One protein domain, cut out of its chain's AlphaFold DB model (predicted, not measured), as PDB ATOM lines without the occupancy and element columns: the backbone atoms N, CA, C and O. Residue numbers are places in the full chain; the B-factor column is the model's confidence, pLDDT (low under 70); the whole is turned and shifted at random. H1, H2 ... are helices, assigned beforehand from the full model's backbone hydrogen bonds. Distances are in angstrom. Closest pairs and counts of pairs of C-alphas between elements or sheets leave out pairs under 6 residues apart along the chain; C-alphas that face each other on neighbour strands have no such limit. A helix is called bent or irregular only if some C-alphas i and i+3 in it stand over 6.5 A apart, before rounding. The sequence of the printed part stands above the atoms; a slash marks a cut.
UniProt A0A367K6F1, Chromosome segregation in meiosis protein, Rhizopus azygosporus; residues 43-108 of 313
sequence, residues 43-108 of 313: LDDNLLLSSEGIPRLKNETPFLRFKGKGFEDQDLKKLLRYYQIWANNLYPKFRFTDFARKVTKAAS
ATOM      1  N   LEU A  43     131.002  92.344  83.107       84.88
ATOM      2  CA  LEU A  43     131.093  91.067  82.406       84.88
ATOM      3  C   LEU A  43     130.896  91.337  80.911       84.88
ATOM      4  O   LEU A  43     129.781  91.246  80.402       84.88
ATOM      5  N   ASP A  44     131.983  91.746  80.267       87.56
ATOM      6  CA  ASP A  44     132.033  92.101  78.853       87.56
ATOM      7  C   ASP A  44     132.736  90.998  78.049       87.56
ATOM      8  O   ASP A  44     133.490  90.186  78.588       87.56
ATOM      9  N   ASP A  45     132.548  91.015  76.732       90.50
ATOM     10  CA  ASP A  45     133.138  90.048  75.798       90.50
ATOM     11  C   ASP A  45     134.667  89.974  75.918       90.50
ATOM     12  O   ASP A  45     135.258  88.902  75.827       90.50
ATOM     13  N   ASN A  46     135.322  91.111  76.173       90.94
ATOM     14  CA  ASN A  46     136.773  91.167  76.357       90.94
ATOM     15  C   ASN A  46     137.224  90.468  77.645       90.94
ATOM     16  O   ASN A  46     138.324  89.930  77.682       90.94
ATOM     17  N   LEU A  47     136.385  90.453  78.687       91.50
ATOM     18  CA  LEU A  47     136.686  89.720  79.914       91.50
ATOM     19  C   LEU A  47     136.587  88.210  79.665       91.50
ATOM     20  O   LEU A  47     137.459  87.464  80.097       91.50
ATOM     21  N   LEU A  48     135.587  87.761  78.899       92.88
ATOM     22  CA  LEU A  48     135.457  86.350  78.516       92.88
ATOM     23  C   LEU A  48     136.572  85.855  77.596       92.88
ATOM     24  O   LEU A  48     136.974  84.699  77.697       92.88
ATOM     25  N   LEU A  49     137.075  86.719  76.717       93.88
ATOM     26  CA  LEU A  49     138.190  86.409  75.819       93.88
ATOM     27  C   LEU A  49     139.563  86.698  76.435       93.88
ATOM     28  O   LEU A  49     140.578  86.485  75.778       93.88
ATOM     29  N   SER A  50     139.607  87.189  77.675       92.88
ATOM     30  CA  SER A  50     140.861  87.372  78.403       92.88
ATOM     31  C   SER A  50     141.520  86.027  78.705       92.88
ATOM     32  O   SER A  50     140.859  84.987  78.678       92.88
ATOM     33  N   SER A  51     142.809  86.043  79.044       92.56
ATOM     34  CA  SER A  51     143.564  84.838  79.409       92.56
ATOM     35  C   SER A  51     142.890  84.011  80.507       92.56
ATOM     36  O   SER A  51     142.971  82.790  80.460       92.56
ATOM     37  N   GLU A  52     142.183  84.645  81.450       91.69
ATOM     38  CA  GLU A  52     141.487  83.965  82.550       91.69
ATOM     39  C   GLU A  52     140.076  83.463  82.206       91.69
ATOM     40  O   GLU A  52     139.476  82.714  82.978       91.69
ATOM     41  N   GLY A  53     139.526  83.865  81.059       93.69
ATOM     42  CA  GLY A  53     138.176  83.513  80.632       93.69
ATOM     43  C   GLY A  53     138.090  82.135  79.975       93.69
ATOM     44  O   GLY A  53     138.541  81.125  80.511       93.69
ATOM     45  N   ILE A  54     137.479  82.082  78.791       93.50
ATOM     46  CA  ILE A  54     137.318  80.850  78.002       93.50
ATOM     47  C   ILE A  54     138.673  80.243  77.564       93.50
ATOM     48  O   ILE A  54     138.785  79.015  77.595       93.50
ATOM     49  N   PRO A  55     139.726  81.021  77.218       94.25
ATOM     50  CA  PRO A  55     141.043  80.453  76.911       94.25
ATOM     51  C   PRO A  55     141.608  79.566  78.028       94.25
ATOM     52  O   PRO A  55     142.132  78.488  77.754       94.25
ATOM     53  N   ARG A  56     141.445  79.972  79.293       94.38
ATOM     54  CA  ARG A  56     141.848  79.167  80.451       94.38
ATOM     55  C   ARG A  56     141.128  77.825  80.480       94.38
ATOM     56  O   ARG A  56     141.772  76.790  80.613       94.38
ATOM     57  N   LEU A  57     139.808  77.841  80.281       94.00
ATOM     58  CA  LEU A  57     139.005  76.620  80.236       94.00
ATOM     59  C   LEU A  57     139.503  75.663  79.151       94.00
ATOM     60  O   LEU A  57     139.628  74.473  79.421       94.00
ATOM     61  N   LYS A  58     139.825  76.163  77.951       91.31
ATOM     62  CA  LYS A  58     140.364  75.338  76.855       91.31
ATOM     63  C   LYS A  58     141.621  74.576  77.288       91.31
ATOM     64  O   LYS A  58     141.748  73.395  76.977       91.31
ATOM     65  N   ASN A  59     142.514  75.237  78.019       92.50
ATOM     66  CA  ASN A  59     143.791  74.662  78.436       92.50
ATOM     67  C   ASN A  59     143.659  73.739  79.653       92.50
ATOM     68  O   ASN A  59     144.340  72.724  79.718       92.50
ATOM     69  N   GLU A  60     142.789  74.072  80.608       92.88
ATOM     70  CA  GLU A  60     142.652  73.334  81.871       92.88
ATOM     71  C   GLU A  60     141.700  72.125  81.770       92.88
ATOM     72  O   GLU A  60     141.897  71.120  82.456       92.88
ATOM     73  N   THR A  61     140.693  72.168  80.887       89.31
ATOM     74  CA  THR A  61     139.677  71.098  80.764       89.31
ATOM     75  C   THR A  61     140.257  69.707  80.455       89.31
ATOM     76  O   THR A  61     139.777  68.746  81.052       89.31
ATOM     77  N   PRO A  62     141.296  69.534  79.610       89.62
ATOM     78  CA  PRO A  62     141.914  68.223  79.374       89.62
ATOM     79  C   PRO A  62     142.492  67.547  80.629       89.62
ATOM     80  O   PRO A  62     142.644  66.324  80.663       89.62
ATOM     81  N   PHE A  63     142.808  68.322  81.670       90.25
ATOM     82  CA  PHE A  63     143.292  67.799  82.950       90.25
ATOM     83  C   PHE A  63     142.150  67.384  83.887       90.25
ATOM     84  O   PHE A  63     142.379  66.682  84.877       90.25
ATOM     85  N   LEU A  64     140.906  67.759  83.576       93.25
ATOM     86  CA  LEU A  64     139.732  67.372  84.344       93.25
ATOM     87  C   LEU A  64     139.349  65.921  84.018       93.25
ATOM     88  O   LEU A  64     138.596  65.636  83.091       93.25
ATOM     89  N   ARG A  65     139.901  64.983  84.791       93.38
ATOM     90  CA  ARG A  65     139.603  63.550  84.662       93.38
ATOM     91  C   ARG A  65     138.293  63.188  85.357       93.38
ATOM     92  O   ARG A  65     138.105  63.554  86.523       93.38
ATOM     93  N   PHE A  66     137.447  62.441  84.659       95.31
ATOM     94  CA  PHE A  66     136.216  61.845  85.175       95.31
ATOM     95  C   PHE A  66     136.378  60.337  85.285       95.31
ATOM     96  O   PHE A  66     137.083  59.736  84.473       95.31
ATOM     97  N   LYS A  67     135.745  59.739  86.293       94.44
ATOM     98  CA  LYS A  67     135.767  58.287  86.493       94.44
ATOM     99  C   LYS A  67     134.776  57.577  85.566       94.44
ATOM    100  O   LYS A  67     135.056  56.475  85.110       94.44
ATOM    101  N   GLY A  68     133.651  58.218  85.246       92.62
ATOM    102  CA  GLY A  68     132.642  57.701  84.326       92.62
ATOM    103  C   GLY A  68     131.478  57.001  85.031       92.62
ATOM    104  O   GLY A  68     131.023  57.418  86.098       92.62
ATOM    105  N   LYS A  69     130.941  55.951  84.398       94.44
ATOM    106  CA  LYS A  69     129.719  55.263  84.844       94.44
ATOM    107  C   LYS A  69     129.847  54.788  86.298       94.44
ATOM    108  O   LYS A  69     130.839  54.171  86.664       94.44
ATOM    109  N   GLY A  70     128.829  55.060  87.114       95.44
ATOM    110  CA  GLY A  70     128.824  54.743  88.551       95.44
ATOM    111  C   GLY A  70     129.401  55.843  89.453       95.44
ATOM    112  O   GLY A  70     129.135  55.839  90.651       95.44
ATOM    113  N   PHE A  71     130.100  56.833  88.887       96.25
ATOM    114  CA  PHE A  71     130.627  58.000  89.608       96.25
ATOM    115  C   PHE A  71     130.000  59.323  89.151       96.25
ATOM    116  O   PHE A  71     130.497  60.391  89.492       96.25
ATOM    117  N   GLU A  72     128.886  59.270  88.423       96.75
ATOM    118  CA  GLU A  72     128.262  60.425  87.762       96.75
ATOM    119  C   GLU A  72     127.962  61.587  88.717       96.75
ATOM    120  O   GLU A  72     128.248  62.735  88.392       96.75
ATOM    121  N   ASP A  73     127.451  61.307  89.921       97.44
ATOM    122  CA  ASP A  73     127.193  62.343  90.930       97.44
ATOM    123  C   ASP A  73     128.492  63.013  91.411       97.44
ATOM    124  O   ASP A  73     128.570  64.238  91.532       97.44
ATOM    125  N   GLN A  74     129.550  62.227  91.638       96.62
ATOM    126  CA  GLN A  74     130.853  62.758  92.045       96.62
ATOM    127  C   GLN A  74     131.512  63.554  90.914       96.62
ATOM    128  O   GLN A  74     132.022  64.653  91.146       96.62
ATOM    129  N   ASP A  75     131.458  63.036  89.689       96.69
ATOM    130  CA  ASP A  75     132.005  63.677  88.496       96.69
ATOM    131  C   ASP A  75     131.258  64.981  88.176       96.69
ATOM    132  O   ASP A  75     131.889  66.004  87.892       96.69
ATOM    133  N   LEU A  76     129.931  65.007  88.329       96.94
ATOM    134  CA  LEU A  76     129.126  66.217  88.168       96.94
ATOM    135  C   LEU A  76     129.447  67.261  89.241       96.94
ATOM    136  O   LEU A  76     129.606  68.441  88.923       96.94
ATOM    137  N   LYS A  77     129.595  66.851  90.508       96.75
ATOM    138  CA  LYS A  77     130.028  67.751  91.593       96.75
ATOM    139  C   LYS A  77     131.403  68.345  91.305       96.75
ATOM    140  O   LYS A  77     131.601  69.546  91.502       96.75
ATOM    141  N   LYS A  78     132.334  67.534  90.797       95.94
ATOM    142  CA  LYS A  78     133.678  67.969  90.400       95.94
ATOM    143  C   LYS A  78     133.622  68.991  89.262       95.94
ATOM    144  O   LYS A  78     134.232  70.055  89.373       95.94
ATOM    145  N   LEU A  79     132.842  68.712  88.217       96.38
ATOM    146  CA  LEU A  79     132.631  69.620  87.087       96.38
ATOM    147  C   LEU A  79     132.010  70.950  87.531       96.38
ATOM    148  O   LEU A  79     132.487  72.026  87.167       96.38
ATOM    149  N   LEU A  80     130.970  70.889  88.361       96.12
ATOM    150  CA  LEU A  80     130.289  72.078  88.859       96.12
ATOM    151  C   LEU A  80     131.215  72.928  89.733       96.12
ATOM    152  O   LEU A  80     131.264  74.148  89.571       96.12
ATOM    153  N   ARG A  81     131.979  72.299  90.633       96.00
ATOM    154  CA  ARG A  81     132.936  72.997  91.497       96.00
ATOM    155  C   ARG A  81     134.000  73.726  90.681       96.00
ATOM    156  O   ARG A  81     134.321  74.871  90.997       96.00
ATOM    157  N   TYR A  82     134.508  73.090  89.630       96.31
ATOM    158  CA  TYR A  82     135.474  73.698  88.723       96.31
ATOM    159  C   TYR A  82     134.917  74.976  88.074       96.31
ATOM    160  O   TYR A  82     135.522  76.043  88.196       96.31
ATOM    161  N   TYR A  83     133.712  74.921  87.494       96.25
ATOM    162  CA  TYR A  83     133.092  76.108  86.895       96.25
ATOM    163  C   TYR A  83     132.740  77.200  87.908       96.25
ATOM    164  O   TYR A  83     132.792  78.380  87.568       96.25
ATOM    165  N   GLN A  84     132.404  76.844  89.150       95.94
ATOM    166  CA  GLN A  84     132.179  77.825  90.215       95.94
ATOM    167  C   GLN A  84     133.455  78.595  90.565       95.94
ATOM    168  O   GLN A  84     133.409  79.820  90.678       95.94
ATOM    169  N   ILE A  85     134.581  77.891  90.723       95.38
ATOM    170  CA  ILE A  85     135.883  78.513  91.000       95.38
ATOM    171  C   ILE A  85     136.280  79.410  89.829       95.38
ATOM    172  O   ILE A  85     136.603  80.578  90.034       95.38
ATOM    173  N   TRP A  86     136.177  78.900  88.600       95.56
ATOM    174  CA  TRP A  86     136.472  79.674  87.398       95.56
ATOM    175  C   TRP A  86     135.621  80.950  87.302       95.56
ATOM    176  O   TRP A  86     136.155  82.041  87.108       95.56
ATOM    177  N   ALA A  87     134.307  80.843  87.509       95.00
ATOM    178  CA  ALA A  87     133.406  81.992  87.483       95.00
ATOM    179  C   ALA A  87     133.743  83.023  88.572       95.00
ATOM    180  O   ALA A  87     133.660  84.223  88.319       95.00
ATOM    181  N   ASN A  88     134.134  82.570  89.768       94.00
ATOM    182  CA  ASN A  88     134.523  83.454  90.864       94.00
ATOM    183  C   ASN A  88     135.855  84.167  90.587       94.00
ATOM    184  O   ASN A  88     135.978  85.347  90.898       94.00
ATOM    185  N   ASN A  89     136.813  83.485  89.957       93.12
ATOM    186  CA  ASN A  89     138.073  84.096  89.524       93.12
ATOM    187  C   ASN A  89     137.817  85.165  88.452       93.12
ATOM    188  O   ASN A  89     138.346  86.271  88.528       93.12
ATOM    189  N   LEU A  90     136.928  84.873  87.497       92.56
ATOM    190  CA  LEU A  90     136.600  85.800  86.419       92.56
ATOM    191  C   LEU A  90     135.757  86.993  86.897       92.56
ATOM    192  O   LEU A  90     135.948  88.126  86.446       92.56
ATOM    193  N   TYR A  91     134.776  86.747  87.770       92.19
ATOM    194  CA  TYR A  91     133.834  87.760  88.233       92.19
ATOM    195  C   TYR A  91     133.283  87.477  89.647       92.19
ATOM    196  O   TYR A  91     132.137  87.038  89.792       92.19
ATOM    197  N   PRO A  92     134.019  87.839  90.718       91.25
ATOM    198  CA  PRO A  92     133.666  87.478  92.101       91.25
ATOM    199  C   PRO A  92     132.402  88.172  92.633       91.25
ATOM    200  O   PRO A  92     131.914  87.891  93.725       91.25
ATOM    201  N   LYS A  93     131.844  89.117  91.872       89.38
ATOM    202  CA  LYS A  93     130.684  89.913  92.282       89.38
ATOM    203  C   LYS A  93     129.351  89.173  92.133       89.38
ATOM    204  O   LYS A  93     128.369  89.582  92.751       89.38
ATOM    205  N   PHE A  94     129.276  88.136  91.301       91.50
ATOM    206  CA  PHE A  94     128.043  87.370  91.119       91.50
ATOM    207  C   PHE A  94     128.145  86.000  91.773       91.50
ATOM    208  O   PHE A  94     129.182  85.346  91.731       91.50
ATOM    209  N   ARG A  95     127.021  85.530  92.323       94.19
ATOM    210  CA  ARG A  95     126.859  84.102  92.601       94.19
ATOM    211  C   ARG A  95     126.849  83.348  91.275       94.19
ATOM    212  O   ARG A  95     126.435  83.895  90.253       94.19
ATOM    213  N   PHE A  96     127.260  82.083  91.299       94.31
ATOM    214  CA  PHE A  96     127.375  81.268  90.088       94.31
ATOM    215  C   PHE A  96     126.084  81.240  89.251       94.31
ATOM    216  O   PHE A  96     126.137  81.340  88.030       94.31
ATOM    217  N   THR A  97     124.917  81.200  89.898       95.62
ATOM    218  CA  THR A  97     123.607  81.232  89.229       95.62
ATOM    219  C   THR A  97     123.376  82.515  88.427       95.62
ATOM    220  O   THR A  97     122.911  82.466  87.289       95.62
ATOM    221  N   ASP A  98     123.719  83.671  88.997       94.50
ATOM    222  CA  ASP A  98     123.563  84.972  88.340       94.50
ATOM    223  C   ASP A  98     124.629  85.184  87.270       94.50
ATOM    224  O   ASP A  98     124.349  85.741  86.204       94.50
ATOM    225  N   PHE A  99     125.844  84.707  87.545       94.50
ATOM    226  CA  PHE A  99     126.928  84.679  86.580       94.50
ATOM    227  C   PHE A  99     126.518  83.881  85.339       94.50
ATOM    228  O   PHE A  99     126.598  84.418  84.239       94.50
ATOM    229  N   ALA A 100     125.985  82.666  85.505       94.19
ATOM    230  CA  ALA A 100     125.550  81.812  84.402       94.19
ATOM    231  C   ALA A 100     124.488  82.486  83.516       94.19
ATOM    232  O   ALA A 100     124.550  82.402  82.294       94.19
ATOM    233  N   ARG A 101     123.545  83.235  84.102       94.06
ATOM    234  CA  ARG A 101     122.539  83.981  83.322       94.06
ATOM    235  C   ARG A 101     123.146  85.149  82.547       94.06
ATOM    236  O   ARG A 101     122.749  85.428  81.418       94.06
ATOM    237  N   LYS A 102     124.090  85.871  83.156       92.06
ATOM    238  CA  LYS A 102     124.705  87.057  82.540       92.06
ATOM    239  C   LYS A 102     125.775  86.701  81.520       92.06
ATOM    240  O   LYS A 102     125.900  87.405  80.518       92.06
ATOM    241  N   VAL A 103     126.504  85.611  81.736       93.62
ATOM    242  CA  VAL A 103     127.552  85.154  80.826       93.62
ATOM    243  C   VAL A 103     126.972  84.722  79.488       93.62
ATOM    244  O   VAL A 103     127.582  85.019  78.471       93.62
ATOM    245  N   THR A 104     125.757  84.158  79.445       92.81
ATOM    246  CA  THR A 104     125.066  83.834  78.184       92.81
ATOM    247  C   THR A 104     124.923  85.057  77.276       92.81
ATOM    248  O   THR A 104     125.095  84.946  76.065       92.81
ATOM    249  N   LYS A 105     124.672  86.245  77.844       91.94
ATOM    250  CA  LYS A 105     124.575  87.484  77.062       91.94
ATOM    251  C   LYS A 105     125.923  87.875  76.450       91.94
ATOM    252  O   LYS A 105     125.972  88.147  75.256       91.94
ATOM    253  N   ALA A 106     127.002  87.863  77.227       91.38
ATOM    254  CA  ALA A 106     128.339  88.190  76.723       91.38
ATOM    255  C   ALA A 106     128.869  87.107  75.754       91.38
ATOM    256  O   ALA A 106     129.414  87.408  74.696       91.38
ATOM    257  N   ALA A 107     128.596  85.830  76.031       91.19
ATOM    258  CA  ALA A 107     128.918  84.714  75.143       91.19
ATOM    259  C   ALA A 107     128.140  84.759  73.817       91.19
ATOM    260  O   ALA A 107     128.600  84.230  72.808       91.19
ATOM    261  N   SER A 108     126.973  85.414  73.791       93.12
ATOM    262  CA  SER A 108     126.187  85.579  72.565       93.12
ATOM    263  C   SER A 108     126.776  86.598  71.580       93.12
ATOM    264  O   SER A 108     126.327  86.655  70.430       93.12
TER     265      SER A 108
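Overview. This is residues 43 to 108 of the 313 residues of the protein "Chromosome segregation in meiosis protein" of Rhizopus azygosporus (UniProt A0A367K6F1). Two helices, H2 and H3, run lengthwise near each other, joined at one end by residues 64 to 71; at the other end H4 makes a corner with H3 and reaches short H1. The printed part has 66 residues with four named helices, H1 to H4, and no named strand: all helix. It is elongated, 38 by 23 by 20 A, and only just compact, close to loose, with radius of gyration of the C-alphas 12.9 A.

Arrangement. Start at H1, residues 45 to 48. H2, residues 54 to 63, is near H3, residues 72 to 90, with 9 pairs of C-alphas within 10 A. H3 touches H4, residues 96 to 107, closest at C-alphas Gln 84 and Phe 96, 5.9 A, at a steep tilt of 67 degrees, only just short of about perpendicular. H4 touches H1 with residues 106 to 107 alone, closest at C-alphas Asp 45 and Ala 106, 5.2 A. Every O i to N i+4 pair is within hydrogen-bond range in H3, 4 of 6 in H2, 5 of 8 in H4; H1 is too short.

Along the chain. Find C-alpha 45, where H1 begins, at (133.138, 90.048, 75.798). H2 spans 15.2 A, only just irregular: C-alphas 59 and 62 are 6.8 A apart. H3 spans 26.7 A; H4 ends at C-alpha 107, (128.918, 84.714, 75.143).

Size, cuts and confidence. The farthest C-alphas, Asn 46 and Gly 70, are 39.2 A apart. The printed part has no cut, no long link and no printed residue under 70 in pLDDT.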